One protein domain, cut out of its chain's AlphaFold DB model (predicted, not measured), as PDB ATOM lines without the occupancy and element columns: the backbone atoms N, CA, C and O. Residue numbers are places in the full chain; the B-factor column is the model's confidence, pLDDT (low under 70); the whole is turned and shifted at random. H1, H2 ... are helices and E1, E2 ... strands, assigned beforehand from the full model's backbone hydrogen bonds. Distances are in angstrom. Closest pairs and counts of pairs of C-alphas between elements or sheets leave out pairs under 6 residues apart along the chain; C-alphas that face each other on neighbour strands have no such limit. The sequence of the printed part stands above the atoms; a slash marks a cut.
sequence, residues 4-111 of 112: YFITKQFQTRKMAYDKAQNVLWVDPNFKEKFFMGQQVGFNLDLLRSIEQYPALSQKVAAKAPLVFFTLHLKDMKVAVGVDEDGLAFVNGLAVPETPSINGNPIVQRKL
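AT A GLANCE: This is residues 4 to 111 of the 112 residues of an uncharacterized protein of Desulfobacteraceae bacterium (UniProt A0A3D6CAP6). One antiparallel sheet of eight strands is folded back on itself into two leaves, E5 E6 E7 E1 and E3 E4 E8, with E2 as the hinge, and it curls like part of a barrel. H2 and H3 pack on opposite faces of the sheet at the first leaf, and the small H1 grazes the second. The printed part has 108 residues with three named helices and eight named strands, in the order E1 E2 E3 H1 E4 E5 H2 E6 E7 H3 E8, and its class is mixed, helices and strands. It is compact, with a radius of gyration of the C-alphas of 13.7 A and spans of 39 by 34 by 23 A.

HOW THE PARTS SIT: E1, residues 4 to 6, and E2, residues 12 to 18, form an antiparallel hairpin, with N 5 and O 13 2.7 A apart. E2 and E3, residues 23 to 26, form another, with N 25 and O 16 2.8 A apart; E1 E2 E3 is a meander, each strand the antiparallel neighbour of the one before. H1, residues 30 to 36, only grazes the sheet with its residues 31 to 36. E4, residues 38 to 43, is antiparallel to E3, with N 42 and O 24 2.8 A apart. E4 and E5, residues 47 to 52, meet only through their link. H2, residues 54 to 58, has a height over the sheet of 8.3 A. E6, residues 67 to 73, is antiparallel to E5, with N 70 and O 51 2.7 A apart; its closest C-alphas to H2 are those of Phe 68 and Pro 54, 5.6 A apart. E6 and E7, residues 76 to 82, form a hairpin, with N 69 and O 80 2.8 A apart. E7 is antiparallel to E1, with N 4 and O 81 2.8 A apart. H3, residues 84 to 92, is on the sheet, on the opposite face from H2. E8, residues 106 to 110, is antiparallel to E4, with N 41 and O 107 2.8 A apart. Every O i to N i+4 pair is within hydrogen-bond range in H3, 2 of 3 in H1 and 0 of 1 in H2, where 2 of 2 O i to N i+3 pairs are.

IN THESE COORDINATES: E1 begins at C-alpha 4, (34.994, -0.483, 73.921). E2 and E6 are each 19.0 A long, E7 19.1 A, E4 15.8 A and E5 14.5 A. H3 is 12.7 A long, and E8, 13.7 A, ends at C-alpha 110, (38.797, -16.218, 60.829).

THE WHOLE: The C-alphas farthest apart are those of Phe 34 and Glu 97, 39.2 A. The printed part has no cut. The link from H3 to E8, residues 93 to 105, is long. The mean pLDDT of the printed part is 85.2; residues 61 to 64 and 96 to 102 are under 70.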
ATOM      1  N   TYR A   4      33.577  -0.247  73.667       91.44
ATOM      2  CA  TYR A   4      34.994  -0.483  73.921       91.44
ATOM      3  C   TYR A   4      35.193  -1.644  74.885       91.44
ATOM      4  O   TYR A   4      34.699  -1.621  76.003       91.44
ATOM      5  N   PHE A   5      35.966  -2.644  74.484       91.31
ATOM      6  CA  PHE A   5      36.526  -3.638  75.387       91.31
ATOM      7  C   PHE A   5      37.696  -3.022  76.150       91.31
ATOM      8  O   PHE A   5      38.582  -2.415  75.542       91.31
ATOM      9  N   ILE A   6      37.722  -3.207  77.468       89.69
ATOM     10  CA  ILE A   6      38.824  -2.763  78.316       89.69
ATOM     11  C   ILE A   6      39.716  -3.960  78.636       89.69
ATOM     12  O   ILE A   6      39.290  -4.932  79.262       89.69
ATOM     13  N   THR A   7      40.971  -3.895  78.199       87.00
ATOM     14  CA  THR A   7      41.952  -4.951  78.472       87.00
ATOM     15  C   THR A   7      42.369  -4.953  79.944       87.00
ATOM     16  O   THR A   7      42.161  -3.988  80.678       87.00
ATOM     17  N   LYS A   8      43.049  -6.021  80.384       84.00
ATOM     18  CA  LYS A   8      43.638  -6.087  81.734       84.00
ATOM     19  C   LYS A   8      44.653  -4.965  82.005       84.00
ATOM     20  O   LYS A   8      44.873  -4.617  83.156       84.00
ATOM     21  N   GLN A   9      45.254  -4.403  80.955       84.81
ATOM     22  CA  GLN A   9      46.174  -3.265  81.009       84.81
ATOM     23  C   GLN A   9      45.453  -1.907  80.908       84.81
ATOM     24  O   GLN A   9      46.102  -0.900  80.644       84.81
ATOM     25  N   PHE A  10      44.127  -1.874  81.081       84.31
ATOM     26  CA  PHE A  10      43.295  -0.665  81.017       84.31
ATOM     27  C   PHE A  10      43.349   0.076  79.670       84.31
ATOM     28  O   PHE A  10      43.078   1.273  79.594       84.31
ATOM     29  N   GLN A  11      43.664  -0.642  78.590       85.94
ATOM     30  CA  GLN A  11      43.617  -0.102  77.234       85.94
ATOM     31  C   GLN A  11      42.244  -0.350  76.617       85.94
ATOM     32  O   GLN A  11      41.635  -1.398  76.842       85.94
ATOM     33  N   THR A  12      41.775   0.594  75.806       87.94
ATOM     34  CA  THR A  12      40.505   0.473  75.091       87.94
ATOM     35  C   THR A  12      40.713  -0.162  73.720       87.94
ATOM     36  O   THR A  12      41.611   0.204  72.960       87.94
ATOM     37  N   ARG A  13      39.859  -1.125  73.380       89.75
ATOM     38  CA  ARG A  13      39.759  -1.723  72.045       89.75
ATOM     39  C   ARG A  13      38.334  -1.566  71.559       89.75
ATOM     40  O   ARG A  13      37.414  -1.853  72.311       89.75
ATOM     41  N   LYS A  14      38.132  -1.117  70.322       91.00
ATOM     42  CA  LYS A  14      36.777  -0.996  69.773       91.00
ATOM     43  C   LYS A  14      36.108  -2.365  69.695       91.00
ATOM     44  O   LYS A  14      36.774  -3.382  69.500       91.00
ATOM     45  N   MET A  15      34.794  -2.377  69.846       92.50
ATOM     46  CA  MET A  15      33.952  -3.542  69.634       92.50
ATOM     47  C   MET A  15      32.824  -3.213  68.669       92.50
ATOM     48  O   MET A  15      32.349  -2.079  68.610       92.50
ATOM     49  N   ALA A  16      32.374  -4.237  67.957       92.00
ATOM     50  CA  ALA A  16      31.174  -4.199  67.142       92.00
ATOM     51  C   ALA A  16      30.191  -5.255  67.649       92.00
ATOM     52  O   ALA A  16      30.574  -6.400  67.887       92.00
ATOM     53  N   TYR A  17      28.929  -4.867  67.804       91.88
ATOM     54  CA  TYR A  17      27.862  -5.807  68.111       91.88
ATOM     55  C   TYR A  17      27.311  -6.425  66.825       91.88
ATOM     56  O   TYR A  17      26.898  -5.708  65.914       91.88
ATOM     57  N   ASP A  18      27.300  -7.753  66.766       90.75
ATOM     58  CA  ASP A  18      26.644  -8.532  65.725       90.75
ATOM     59  C   ASP A  18      25.318  -9.076  66.262       90.75
ATOM     60  O   ASP A  18      25.287 -10.017  67.057       90.75
ATOM     61  N   LYS A  19      24.217  -8.467  65.814       87.19
ATOM     62  CA  LYS A  19      22.855  -8.823  66.229       87.19
ATOM     63  C   LYS A  19      22.427 -10.211  65.743       87.19
ATOM     64  O   LYS A  19      21.612 -10.841  66.405       87.19
ATOM     65  N   ALA A  20      22.946 -10.688  64.610       86.81
ATOM     66  CA  ALA A  20      22.553 -11.988  64.066       86.81
ATOM     67  C   ALA A  20      23.129 -13.145  64.891       86.81
ATOM     68  O   ALA A  20      22.490 -14.184  65.024       86.81
ATOM     69  N   GLN A  21      24.329 -12.953  65.444       87.38
ATOM     70  CA  GLN A  21      25.007 -13.951  66.277       87.38
ATOM     71  C   GLN A  21      24.901 -13.665  67.777       87.38
ATOM     72  O   GLN A  21      25.355 -14.480  68.569       87.38
ATOM     73  N   ASN A  22      24.361 -12.506  68.159       89.25
ATOM     74  CA  ASN A  22      24.377 -11.981  69.521       89.25
ATOM     75  C   ASN A  22      25.793 -11.954  70.143       89.25
ATOM     76  O   ASN A  22      26.017 -12.359  71.284       89.25
ATOM     77  N   VAL A  23      26.781 -11.479  69.374       91.69
ATOM     78  CA  VAL A  23      28.205 -11.474  69.760       91.69
ATOM     79  C   VAL A  23      28.782 -10.061  69.739       91.69
ATOM     80  O   VAL A  23      28.574  -9.302  68.792       91.69
ATOM     81  N   LEU A  24      29.580  -9.718  70.753       93.19
ATOM     82  CA  LEU A  24      30.452  -8.541  70.733       93.19
ATOM     83  C   LEU A  24      31.819  -8.914  70.166       93.19
ATOM     84  O   LEU A  24      32.638  -9.515  70.857       93.19
ATOM     85  N   TRP A  25      32.085  -8.542  68.919       94.12
ATOM     86  CA  TRP A  25      33.372  -8.762  68.268       94.12
ATOM     87  C   TRP A  25      34.364  -7.670  68.644       94.12
ATOM     88  O   TRP A  25      34.099  -6.486  68.436       94.12
ATOM     89  N   VAL A  26      35.531  -8.058  69.156       92.75
ATOM     90  CA  VAL A  26      36.606  -7.121  69.492       92.75
ATOM     91  C   VAL A  26      37.427  -6.838  68.245       92.75
ATOM     92  O   VAL A  26      37.852  -7.762  67.556       92.75
ATOM     93  N   ASP A  27      37.667  -5.568  67.943       90.06
ATOM     94  CA  ASP A  27      38.497  -5.163  66.810       90.06
ATOM     95  C   ASP A  27      39.916  -5.741  66.985       90.06
ATOM     96  O   ASP A  27      40.535  -5.505  68.035       90.06
ATOM     97  N   PRO A  28      40.413  -6.569  66.046       85.56
ATOM     98  CA  PRO A  28      41.645  -7.327  66.227       85.56
ATOM     99  C   PRO A  28      42.847  -6.388  66.320       85.56
ATOM    100  O   PRO A  28      42.976  -5.426  65.562       85.56
ATOM    101  N   ASN A  29      43.768  -6.685  67.232       85.50
ATOM    102  CA  ASN A  29      45.053  -6.000  67.258       85.50
ATOM    103  C   ASN A  29      45.951  -6.484  66.102       85.50
ATOM    104  O   ASN A  29      45.633  -7.431  65.382       85.50
ATOM    105  N   PHE A  30      47.112  -5.845  65.935       81.00
ATOM    106  CA  PHE A  30      48.057  -6.189  64.869       81.00
ATOM    107  C   PHE A  30      48.453  -7.678  64.880       81.00
ATOM    108  O   PHE A  30      48.540  -8.305  63.828       81.00
ATOM    109  N   LYS A  31      48.632  -8.273  66.065       80.00
ATOM    110  CA  LYS A  31      48.996  -9.688  66.202       80.00
ATOM    111  C   LYS A  31      47.871 -10.614  65.731       80.00
ATOM    112  O   LYS A  31      48.106 -11.534  64.951       80.00
ATOM    113  N   GLU A  32      46.651 -10.347  66.178       81.94
ATOM    114  CA  GLU A  32      45.449 -11.100  65.813       81.94
ATOM    115  C   GLU A  32      45.155 -11.002  64.311       81.94
ATOM    116  O   GLU A  32      44.845 -12.010  63.673       81.94
ATOM    117  N   LYS A  33      45.345  -9.812  63.730       80.56
ATOM    118  CA  LYS A  33      45.110  -9.561  62.308       80.56
ATOM    119  C   LYS A  33      46.150 -10.222  61.403       80.56
ATOM    120  O   LYS A  33      45.770 -10.920  60.472       80.56
ATOM    121  N   PHE A  34      47.439 -10.008  61.667       77.00
ATOM    122  CA  PHE A  34      48.502 -10.377  60.724       77.00
ATOM    123  C   PHE A  34      49.154 -11.733  60.996       77.00
ATOM    124  O   PHE A  34      49.675 -12.336  60.066       77.00
ATOM    125  N   PHE A  35      49.127 -12.230  62.236       74.50
ATOM    126  CA  PHE A  35      49.785 -13.498  62.579       74.50
ATOM    127  C   PHE A  35      48.798 -14.631  62.829       74.50
ATOM    128  O   PHE A  35      49.082 -15.773  62.485       74.50
ATOM    129  N   MET A  36      47.652 -14.335  63.447       79.94
ATOM    130  CA  MET A  36      46.662 -15.367  63.777       79.94
ATOM    131  C   MET A  36      45.545 -15.462  62.738       79.94
ATOM    132  O   MET A  36      44.920 -16.513  62.624       79.94
ATOM    133  N   GLY A  37      45.279 -14.384  61.988       81.94
ATOM    134  CA  GLY A  37      44.149 -14.316  61.059       81.94
ATOM    135  C   GLY A  37      42.816 -14.559  61.768       81.94
ATOM    136  O   GLY A  37      41.926 -15.204  61.215       81.94
ATOM    137  N   GLN A  38      42.694 -14.121  63.021       87.31
ATOM    138  CA  GLN A  38      41.563 -14.431  63.892       87.31
ATOM    139  C   GLN A  38      41.058 -13.184  64.605       87.31
ATOM    140  O   GLN A  38      41.821 -12.288  64.952       87.31
ATOM    141  N   GLN A  39      39.755 -13.157  64.856       90.62
ATOM    142  CA  GLN A  39      39.093 -12.159  65.679       90.62
ATOM    143  C   GLN A  39      38.367 -12.852  66.821       90.62
ATOM    144  O   GLN A  39      37.697 -13.862  66.611       90.62
ATOM    145  N   VAL A  40      38.494 -12.286  68.017       91.38
ATOM    146  CA  VAL A  40      37.825 -12.766  69.222       91.38
ATOM    147  C   VAL A  40      36.520 -12.002  69.429       91.38
ATOM    148  O   VAL A  40      36.459 -10.793  69.196       91.38
ATOM    149  N   GLY A  41      35.486 -12.700  69.878       93.19
ATOM    150  CA  GLY A  41      34.217 -12.115  70.279       93.19
ATOM    151  C   GLY A  41      33.686 -12.708  71.577       93.19
ATOM    152  O   GLY A  41      34.107 -13.786  72.001       93.19
ATOM    153  N   PHE A  42      32.760 -11.992  72.203       93.12
ATOM    154  CA  PHE A  42      32.079 -12.400  73.425       93.12
ATOM    155  C   PHE A  42      30.630 -12.770  73.124       93.12
ATOM    156  O   PHE A  42      29.892 -11.948  72.582       93.12
ATOM    157  N   ASN A  43      30.233 -13.994  73.470       91.25
ATOM    158  CA  ASN A  43      28.877 -14.486  73.238       91.25
ATOM    159  C   ASN A  43      27.915 -13.969  74.319       91.25
ATOM    160  O   ASN A  43      28.028 -14.362  75.486       91.25
ATOM    161  N   LEU A  44      26.968 -13.112  73.931       89.75
ATOM    162  CA  LEU A  44      25.988 -12.529  74.847       89.75
ATOM    163  C   LEU A  44      24.827 -13.473  75.183       89.75
ATOM    164  O   LEU A  44      24.142 -13.227  76.170       89.75
ATOM    165  N   ASP A  45      24.651 -14.597  74.483       87.75
ATOM    166  CA  ASP A  45      23.695 -15.640  74.905       87.75
ATOM    167  C   ASP A  45      24.088 -16.270  76.255       87.75
ATOM    168  O   ASP A  45      23.282 -16.902  76.940       87.75
ATOM    169  N   LEU A  46      25.355 -16.096  76.646       88.69
ATOM    170  CA  LEU A  46      25.911 -16.545  77.920       88.69
ATOM    171  C   LEU A  46      26.006 -15.417  78.953       88.69
ATOM    172  O   LEU A  46      26.659 -15.603  79.987       88.69
ATOM    173  N   LEU A  47      25.378 -14.270  78.683       89.69
ATOM    174  CA  LEU A  47      25.291 -13.148  79.605       89.69
ATOM    175  C   LEU A  47      24.414 -13.511  80.807       89.69
ATOM    176  O   LEU A  47      23.304 -14.012  80.668       89.69
ATOM    177  N   ARG A  48      24.950 -13.273  82.002       87.56
ATOM    178  CA  ARG A  48      24.333 -13.581  83.298       87.56
ATOM    179  C   ARG A  48      23.876 -12.322  84.018       87.56
ATOM    180  O   ARG A  48      22.834 -12.331  84.657       87.56
ATOM    181  N   SER A  49      24.672 -11.262  83.945       89.38
ATOM    182  CA  SER A  49      24.339  -9.961  84.516       89.38
ATOM    183  C   SER A  49      25.198  -8.860  83.902       89.38
ATOM    184  O   SER A  49      26.218  -9.113  83.250       89.38
ATOM    185  N   ILE A  50      24.761  -7.625  84.121       91.62
ATOM    186  CA  ILE A  50      25.458  -6.405  83.737       91.62
ATOM    187  C   ILE A  50      25.561  -5.547  84.995       91.62
ATOM    188  O   ILE A  50      24.545  -5.222  85.604       91.62
ATOM    189  N   GLU A  51      26.775  -5.176  85.382       91.25
ATOM    190  CA  GLU A  51      27.025  -4.339  86.558       91.25
ATOM    191  C   GLU A  51      27.752  -3.060  86.145       91.25
ATOM    192  O   GLU A  51      28.681  -3.103  85.340       91.25
ATOM    193  N   GLN A  52      27.364  -1.906  86.689       89.56
ATOM    194  CA  GLN A  52      28.123  -0.671  86.476       89.56
ATOM    195  C   GLN A  52      29.467  -0.742  87.203       89.56
ATOM    196  O   GLN A  52      29.545  -1.191  88.345       89.56
ATOM    197  N   TYR A  53      30.528  -0.254  86.561       88.38
ATOM    198  CA  TYR A  53      31.874  -0.247  87.128       88.38
ATOM    199  C   TYR A  53      32.561   1.126  87.031       88.38
ATOM    200  O   TYR A  53      33.580   1.282  86.353       88.38
ATOM    201  N   PRO A  54      32.045   2.146  87.743       83.38
ATOM    202  CA  PRO A  54      32.508   3.528  87.609       83.38
ATOM    203  C   PRO A  54      33.977   3.726  88.004       83.38
ATOM    204  O   PRO A  54      34.649   4.578  87.430       83.38
ATOM    205  N   ALA A  55      34.516   2.919  88.925       84.62
ATOM    206  CA  ALA A  55      35.918   3.002  89.354       84.62
ATOM    207  C   ALA A  55      36.929   2.756  88.216       84.62
ATOM    208  O   ALA A  55      38.086   3.167  88.314       84.62
ATOM    209  N   LEU A  56      36.507   2.113  87.121       82.94
ATOM    210  CA  LEU A  56      37.355   1.874  85.955       82.94
ATOM    211  C   LEU A  56      37.717   3.174  85.213       82.94
ATOM    212  O   LEU A  56      38.790   3.255  84.614       82.94
ATOM    213  N   SER A  57      36.878   4.209  85.333       81.06
ATOM    214  CA  SER A  57      37.106   5.539  84.748       81.06
ATOM    215  C   SER A  57      38.426   6.183  85.172       81.06
ATOM    216  O   SER A  57      39.043   6.881  84.378       81.06
ATOM    217  N   GLN A  58      38.901   5.901  86.387       79.06
ATOM    218  CA  GLN A  58      40.148   6.466  86.909       79.06
ATOM    219  C   GLN A  58      41.399   5.784  86.336       79.06
ATOM    220  O   GLN A  58      42.498   6.323  86.440       79.06
ATOM    221  N   LYS A  59      41.250   4.580  85.770       80.25
ATOM    222  CA  LYS A  59      42.366   3.748  85.295       80.25
ATOM    223  C   LYS A  59      42.473   3.708  83.776       80.25
ATOM    224  O   LYS A  59      43.550   3.454  83.248       80.25
ATOM    225  N   VAL A  60      41.362   3.925  83.075       80.75
ATOM    226  CA  VAL A  60      41.301   3.848  81.616       80.75
ATOM    227  C   VAL A  60      41.595   5.210  81.004       80.75
ATOM    228  O   VAL A  60      40.838   6.161  81.175       80.75
ATOM    229  N   ALA A  61      42.655   5.280  80.203       69.44
ATOM    230  CA  ALA A  61      42.933   6.436  79.361       69.44
ATOM    231  C   ALA A  61      41.995   6.430  78.136       69.44
ATOM    232  O   ALA A  61      42.349   5.944  77.059       69.44
ATOM    233  N   ALA A  62      40.771   6.933  78.306       66.25
ATOM    234  CA  ALA A  62      39.809   7.102  77.219       66.25
ATOM    235  C   ALA A  62      39.866   8.529  76.654       66.25
ATOM    236  O   ALA A  62      39.961   9.504  77.391       66.25
ATOM    237  N   LYS A  63      39.767   8.660  75.325       65.56
ATOM    238  CA  LYS A  63      39.711   9.966  74.640       65.56
ATOM    239  C   LYS A  63      38.342  10.662  74.758       65.56
ATOM    240  O   LYS A  63      38.196  11.773  74.268       65.56
ATOM    241  N   ALA A  64      37.348   9.995  75.345       68.81
ATOM    242  CA  ALA A  64      35.963  10.445  75.450       68.81
ATOM    243  C   ALA A  64      35.372  10.025  76.811       68.81
ATOM    244  O   ALA A  64      35.854   9.042  77.385       68.81
ATOM    245  N   PRO A  65      34.344  10.731  77.324       77.19
ATOM    246  CA  PRO A  65      33.614  10.297  78.509       77.19
ATOM    247  C   PRO A  65      32.893   8.981  78.204       77.19
ATOM    248  O   PRO A  65      32.051   8.918  77.311       77.19
ATOM    249  N   LEU A  66      33.259   7.922  78.924       86.06
ATOM    250  CA  LEU A  66      32.660   6.598  78.792       86.06
ATOM    251  C   LEU A  66      32.017   6.192  80.114       86.06
ATOM    252  O   LEU A  66      32.574   6.437  81.188       86.06
ATOM    253  N   VAL A  67      30.879   5.513  80.024       89.31
ATOM    254  CA  VAL A  67      30.292   4.785  81.150       89.31
ATOM    255  C   VAL A  67      30.833   3.364  81.117       89.31
ATOM    256  O   VAL A  67      30.873   2.724  80.066       89.31
ATOM    257  N   PHE A  68      31.288   2.872  82.263       91.00
ATOM    258  CA  PHE A  68      31.940   1.574  82.359       91.00
ATOM    259  C   PHE A  68      31.017   0.541  82.988       91.00
ATOM    260  O   PHE A  68      30.352   0.810  83.988       91.00
ATOM    261  N   PHE A  69      31.040  -0.656  82.421       92.12
ATOM    262  CA  PHE A  69      30.256  -1.808  82.823       92.12
ATOM    263  C   PHE A  69      31.141  -3.045  82.922       92.12
ATOM    264  O   PHE A  69      32.165  -3.168  82.245       92.12
ATOM    265  N   THR A  70      30.703  -3.992  83.733       93.12
ATOM    266  CA  THR A  70      31.198  -5.360  83.743       93.12
ATOM    267  C   THR A  70      30.084  -6.260  83.234       93.12
ATOM    268  O   THR A  70      29.029  -6.366  83.854       93.12
ATOM    269  N   LEU A  71      30.322  -6.915  82.101       92.31
ATOM    270  CA  LEU A  71      29.468  -7.985  81.605       92.31
ATOM    271  C   LEU A  71      29.900  -9.286  82.273       92.31
ATOM    272  O   LEU A  71      31.053  -9.709  82.137       92.31
ATOM    273  N   HIS A  72      28.990  -9.909  83.009       92.06
ATOM    274  CA  HIS A  72      29.229 -11.197  83.644       92.06
ATOM    275  C   HIS A  72      28.731 -12.275  82.693       92.06
ATOM    276  O   HIS A  72      27.530 -12.442  82.502       92.06
ATOM    277  N   LEU A  73      29.659 -12.990  82.070       90.25
ATOM    278  CA  LEU A  73      29.374 -14.175  81.272       90.25
ATOM    279  C   LEU A  73      29.517 -15.423  82.150       90.25
ATOM    280  O   LEU A  73      30.132 -15.363  83.214       90.25
ATOM    281  N   LYS A  74      28.986 -16.557  81.677       83.44
ATOM    282  CA  LYS A  74      28.976 -17.858  82.375       83.44
ATOM    283  C   LYS A  74      30.252 -18.177  83.185       83.44
ATOM    284  O   LYS A  74      30.119 -18.607  84.320       83.44
ATOM    285  N   ASP A  75      31.445 -17.911  82.644       85.75
ATOM    286  CA  ASP A  75      32.730 -18.256  83.282       85.75
ATOM    287  C   ASP A  75      33.738 -17.091  83.312       85.75
ATOM    288  O   ASP A  75      34.920 -17.275  83.613       85.75
ATOM    289  N   MET A  76      33.318 -15.874  82.951       90.19
ATOM    290  CA  MET A  76      34.241 -14.742  82.861       90.19
ATOM    291  C   MET A  76      33.561 -13.389  83.020       90.19
ATOM    292  O   MET A  76      32.372 -13.228  82.765       90.19
ATOM    293  N   LYS A  77      34.363 -12.386  83.374       91.62
ATOM    294  CA  LYS A  77      33.946 -10.985  83.431       91.62
ATOM    295  C   LYS A  77      34.624 -10.204  82.316       91.62
ATOM    296  O   LYS A  77      35.837 -10.323  82.127       91.62
ATOM    297  N   VAL A  78      33.848  -9.404  81.596       91.25
ATOM    298  CA  VAL A  78      34.327  -8.558  80.500       91.25
ATOM    299  C   VAL A  78      34.076  -7.107  80.875       91.25
ATOM    300  O   VAL A  78      32.936  -6.702  81.073       91.25
ATOM    301  N   ALA A  79      35.145  -6.325  80.980       92.62
ATOM    302  CA  ALA A  79      35.039  -4.895  81.213       92.62
ATOM    303  C   ALA A  79      34.761  -4.172  79.888       92.62
ATOM    304  O   ALA A  79      35.486  -4.357  78.904       92.62
ATOM    305  N   VAL A  80      33.714  -3.351  79.874       91.81
ATOM    306  CA  VAL A  80      33.239  -2.630  78.693       91.81
ATOM    307  C   VAL A  80      33.065  -1.153  79.026       91.81
ATOM    308  O   VAL A  80      32.548  -0.812  80.083       91.81
ATOM    309  N   GLY A  81      33.506  -0.271  78.136       91.56
ATOM    310  CA  GLY A  81      33.210   1.160  78.167       91.56
ATOM    311  C   GLY A  81      32.296   1.529  77.004       91.56
ATOM    312  O   GLY A  81      32.512   1.057  75.887       91.56
ATOM    313  N   VAL A  82      31.289   2.360  77.250       90.94
ATOM    314  CA  VAL A  82      30.299   2.762  76.243       90.94
ATOM    315  C   VAL A  82      30.077   4.270  76.240       90.94
ATOM    316  O   VAL A  82      30.233   4.922  77.273       90.94
ATOM    317  N   ASP A  83      29.738   4.814  75.072       89.69
ATOM    318  CA  ASP A  83      29.211   6.176  74.935       89.69
ATOM    319  C   ASP A  83      27.713   6.240  75.295       89.69
ATOM    320  O   ASP A  83      27.123   5.241  75.707       89.69
ATOM    321  N   GLU A  84      27.089   7.412  75.164       85.81
ATOM    322  CA  GLU A  84      25.666   7.625  75.479       85.81
ATOM    323  C   GLU A  84      24.735   6.695  74.677       85.81
ATOM    324  O   GLU A  84      23.863   6.038  75.243       85.81
ATOM    325  N   ASP A  85      24.982   6.539  73.375       84.44
ATOM    326  CA  ASP A  85      24.247   5.580  72.543       84.44
ATOM    327  C   ASP A  85      24.475   4.130  73.005       84.44
ATOM    328  O   ASP A  85      23.563   3.299  73.008       84.44
ATOM    329  N   GLY A  86      25.712   3.793  73.376       85.31
ATOM    330  CA  GLY A  86      26.070   2.468  73.864       85.31
ATOM    331  C   GLY A  86      25.489   2.163  75.246       85.31
ATOM    332  O   GLY A  86      25.230   1.000  75.547       85.31
ATOM    333  N   LEU A  87      25.208   3.181  76.061       87.12
ATOM    334  CA  LEU A  87      24.469   3.036  77.313       87.12
ATOM    335  C   LEU A  87      23.034   2.566  77.048       87.12
ATOM    336  O   LEU A  87      22.572   1.626  77.698       87.12
ATOM    337  N   ALA A  88      22.352   3.164  76.068       86.56
ATOM    338  CA  ALA A  88      21.021   2.717  75.655       86.56
ATOM    339  C   ALA A  88      21.048   1.261  75.159       86.56
ATOM    340  O   ALA A  88      20.167   0.473  75.505       86.56
ATOM    341  N   PHE A  89      22.095   0.878  74.421       87.31
ATOM    342  CA  PHE A  89      22.308  -0.508  74.005       87.31
ATOM    343  C   PHE A  89      22.496  -1.463  75.192       87.31
ATOM    344  O   PHE A  89      21.810  -2.478  75.258       87.31
ATOM    345  N   VAL A  90      23.384  -1.142  76.140       86.69
ATOM    346  CA  VAL A  90      23.658  -1.991  77.314       86.69
ATOM    347  C   VAL A  90      22.407  -2.168  78.174       86.69
ATOM    348  O   VAL A  90      22.133  -3.278  78.619       86.69
ATOM    349  N   ASN A  91      21.615  -1.110  78.354       84.75
ATOM    350  CA  ASN A  91      20.341  -1.188  79.073       84.75
ATOM    351  C   ASN A  91      19.273  -1.993  78.312       84.75
ATOM    352  O   ASN A  91      18.365  -2.540  78.930       84.75
ATOM    353  N   GLY A  92      19.372  -2.063  76.983       83.38
ATOM    354  CA  GLY A  92      18.492  -2.858  76.126       83.38
ATOM    355  C   GLY A  92      18.928  -4.315  75.941       83.38
ATOM    356  O   GLY A  92      18.195  -5.084  75.317       83.38
ATOM    357  N   LEU A  93      20.101  -4.716  76.449       84.44
ATOM    358  CA  LEU A  93      20.540  -6.108  76.405       84.44
ATOM    359  C   LEU A  93      19.648  -6.955  77.315       84.44
ATOM    360  O   LEU A  93      19.708  -6.861  78.539       84.44
ATOM    361  N   ALA A  94      18.841  -7.818  76.702       75.38
ATOM    362  CA  ALA A  94      18.070  -8.810  77.430       75.38
ATOM    363  C   ALA A  94      19.028  -9.849  78.023       75.38
ATOM    364  O   ALA A  94      19.651 -10.621  77.294       75.38
ATOM    365  N   VAL A  95      19.148  -9.866  79.349       77.69
ATOM    366  CA  VAL A  95      19.778 -10.982  80.052       77.69
ATOM    367  C   VAL A  95      18.816 -12.170  79.946       77.69
ATOM    368  O   VAL A  95      17.682 -12.051  80.413       77.69
ATOM    369  N   PRO A  96      19.207 -13.290  79.315       69.50
ATOM    370  CA  PRO A  96      18.314 -14.432  79.175       69.50
ATOM    371  C   PRO A  96      17.897 -14.964  80.554       69.50
ATOM    372  O   PRO A  96      18.751 -15.229  81.398       69.50
ATOM    373  N   GLU A  97      16.588 -15.148  80.773       64.94
ATOM    374  CA  GLU A  97      16.016 -15.593  82.060       64.94
ATOM    375  C   GLU A  97      16.594 -16.937  82.529       64.94
ATOM    376  O   GLU A  97      16.804 -17.164  83.720       64.94
ATOM    377  N   THR A  98      16.902 -17.820  81.577       68.81
ATOM    378  CA  THR A  98      17.632 -19.072  81.792       68.81
ATOM    379  C   THR A  98      18.906 -19.051  80.953       68.81
ATOM    380  O   THR A  98      18.920 -19.499  79.806       68.81
ATOM    381  N   PRO A  99      20.011 -18.507  81.484       62.56
ATOM    382  CA  PRO A  99      21.193 -18.321  80.669       62.56
ATOM    383  C   PRO A  99      21.847 -19.679  80.401       62.56
ATOM    384  O   PRO A  99      22.022 -20.497  81.319       62.56
ATOM    385  N   SER A 100      22.205 -19.928  79.138       65.38
ATOM    386  CA  SER A 100      22.657 -21.249  78.695       65.38
ATOM    387  C   SER A 100      23.862 -21.728  79.506       65.38
ATOM    388  O   SER A 100      24.854 -21.018  79.694       65.38
ATOM    389  N   ILE A 101      23.780 -22.955  80.019       66.69
ATOM    390  CA  ILE A 101      24.899 -23.628  80.694       66.69
ATOM    391  C   ILE A 101      25.877 -24.258  79.699       66.69
ATOM    392  O   ILE A 101      26.946 -24.701  80.105       66.69
ATOM    393  N   ASN A 102      25.564 -24.264  78.402       69.00
ATOM    394  CA  ASN A 102      26.389 -24.851  77.350       69.00
ATOM    395  C   ASN A 102      26.872 -23.776  76.369       69.00
ATOM    396  O   ASN A 102      26.113 -22.886  75.993       69.00
ATOM    397  N   GLY A 103      28.131 -23.880  75.938       77.62
ATOM    398  CA  GLY A 103      28.763 -22.952  74.997       77.62
ATOM    399  C   GLY A 103      29.997 -22.248  75.565       77.62
ATOM    400  O   GLY A 103      30.220 -22.231  76.777       77.62
ATOM    401  N   ASN A 104      30.797 -21.670  74.667       86.81
ATOM    402  CA  ASN A 104      31.995 -20.912  75.015       86.81
ATOM    403  C   ASN A 104      31.668 -19.408  75.072       86.81
ATOM    404  O   ASN A 104      31.167 -18.871  74.079       86.81
ATOM    405  N   PRO A 105      31.973 -18.703  76.183       86.69
ATOM    406  CA  PRO A 105      31.766 -17.254  76.286       86.69
ATOM    407  C   PRO A 105      32.692 -16.468  75.355       86.69
ATOM    408  O   PRO A 105      32.394 -15.329  75.007       86.69
ATOM    409  N   ILE A 106      33.789 -17.094  74.929       90.56
ATOM    410  CA  ILE A 106      34.725 -16.570  73.944       90.56
ATOM    411  C   ILE A 106      34.523 -17.341  72.642       90.56
ATOM    412  O   ILE A 106      34.710 -18.558  72.596       90.56
ATOM    413  N   VAL A 107      34.188 -16.620  71.581       91.38
ATOM    414  CA  VAL A 107      34.100 -17.147  70.218       91.38
ATOM    415  C   VAL A 107      35.220 -16.571  69.364       91.38
ATOM    416  O   VAL A 107      35.742 -15.490  69.633       91.38
ATOM    417  N   GLN A 108      35.617 -17.310  68.333       90.69
ATOM    418  CA  GLN A 108      36.656 -16.889  67.402       90.69
ATOM    419  C   GLN A 108      36.154 -17.052  65.975       90.69
ATOM    420  O   GLN A 108      35.515 -18.053  65.648       90.69
ATOM    421  N   ARG A 109      36.477 -16.092  65.113       89.44
ATOM    422  CA  ARG A 109      36.259 -16.213  63.668       89.44
ATOM    423  C   ARG A 109      37.537 -15.915  62.906       89.44
ATOM    424  O   ARG A 109      38.356 -15.120  63.362       89.44
ATOM    425  N   LYS A 110      37.696 -16.539  61.740       87.19
ATOM    426  CA  LYS A 110      38.797 -16.218  60.829       87.19
ATOM    427  C   LYS A 110      38.547 -14.861  60.176       87.19
ATOM    428  O   LYS A 110      37.435 -14.587  59.723       87.19
ATOM    429  N   LEU A 111      39.582 -14.037  60.131       82.25
ATOM    430  CA  LEU A 111      39.622 -12.821  59.332       82.25
ATOM    431  C   LEU A 111      39.922 -13.249  57.891       82.25
ATOM    432  O   LEU A 111      40.904 -13.954  57.662       82.25
TER     433      LEU A 111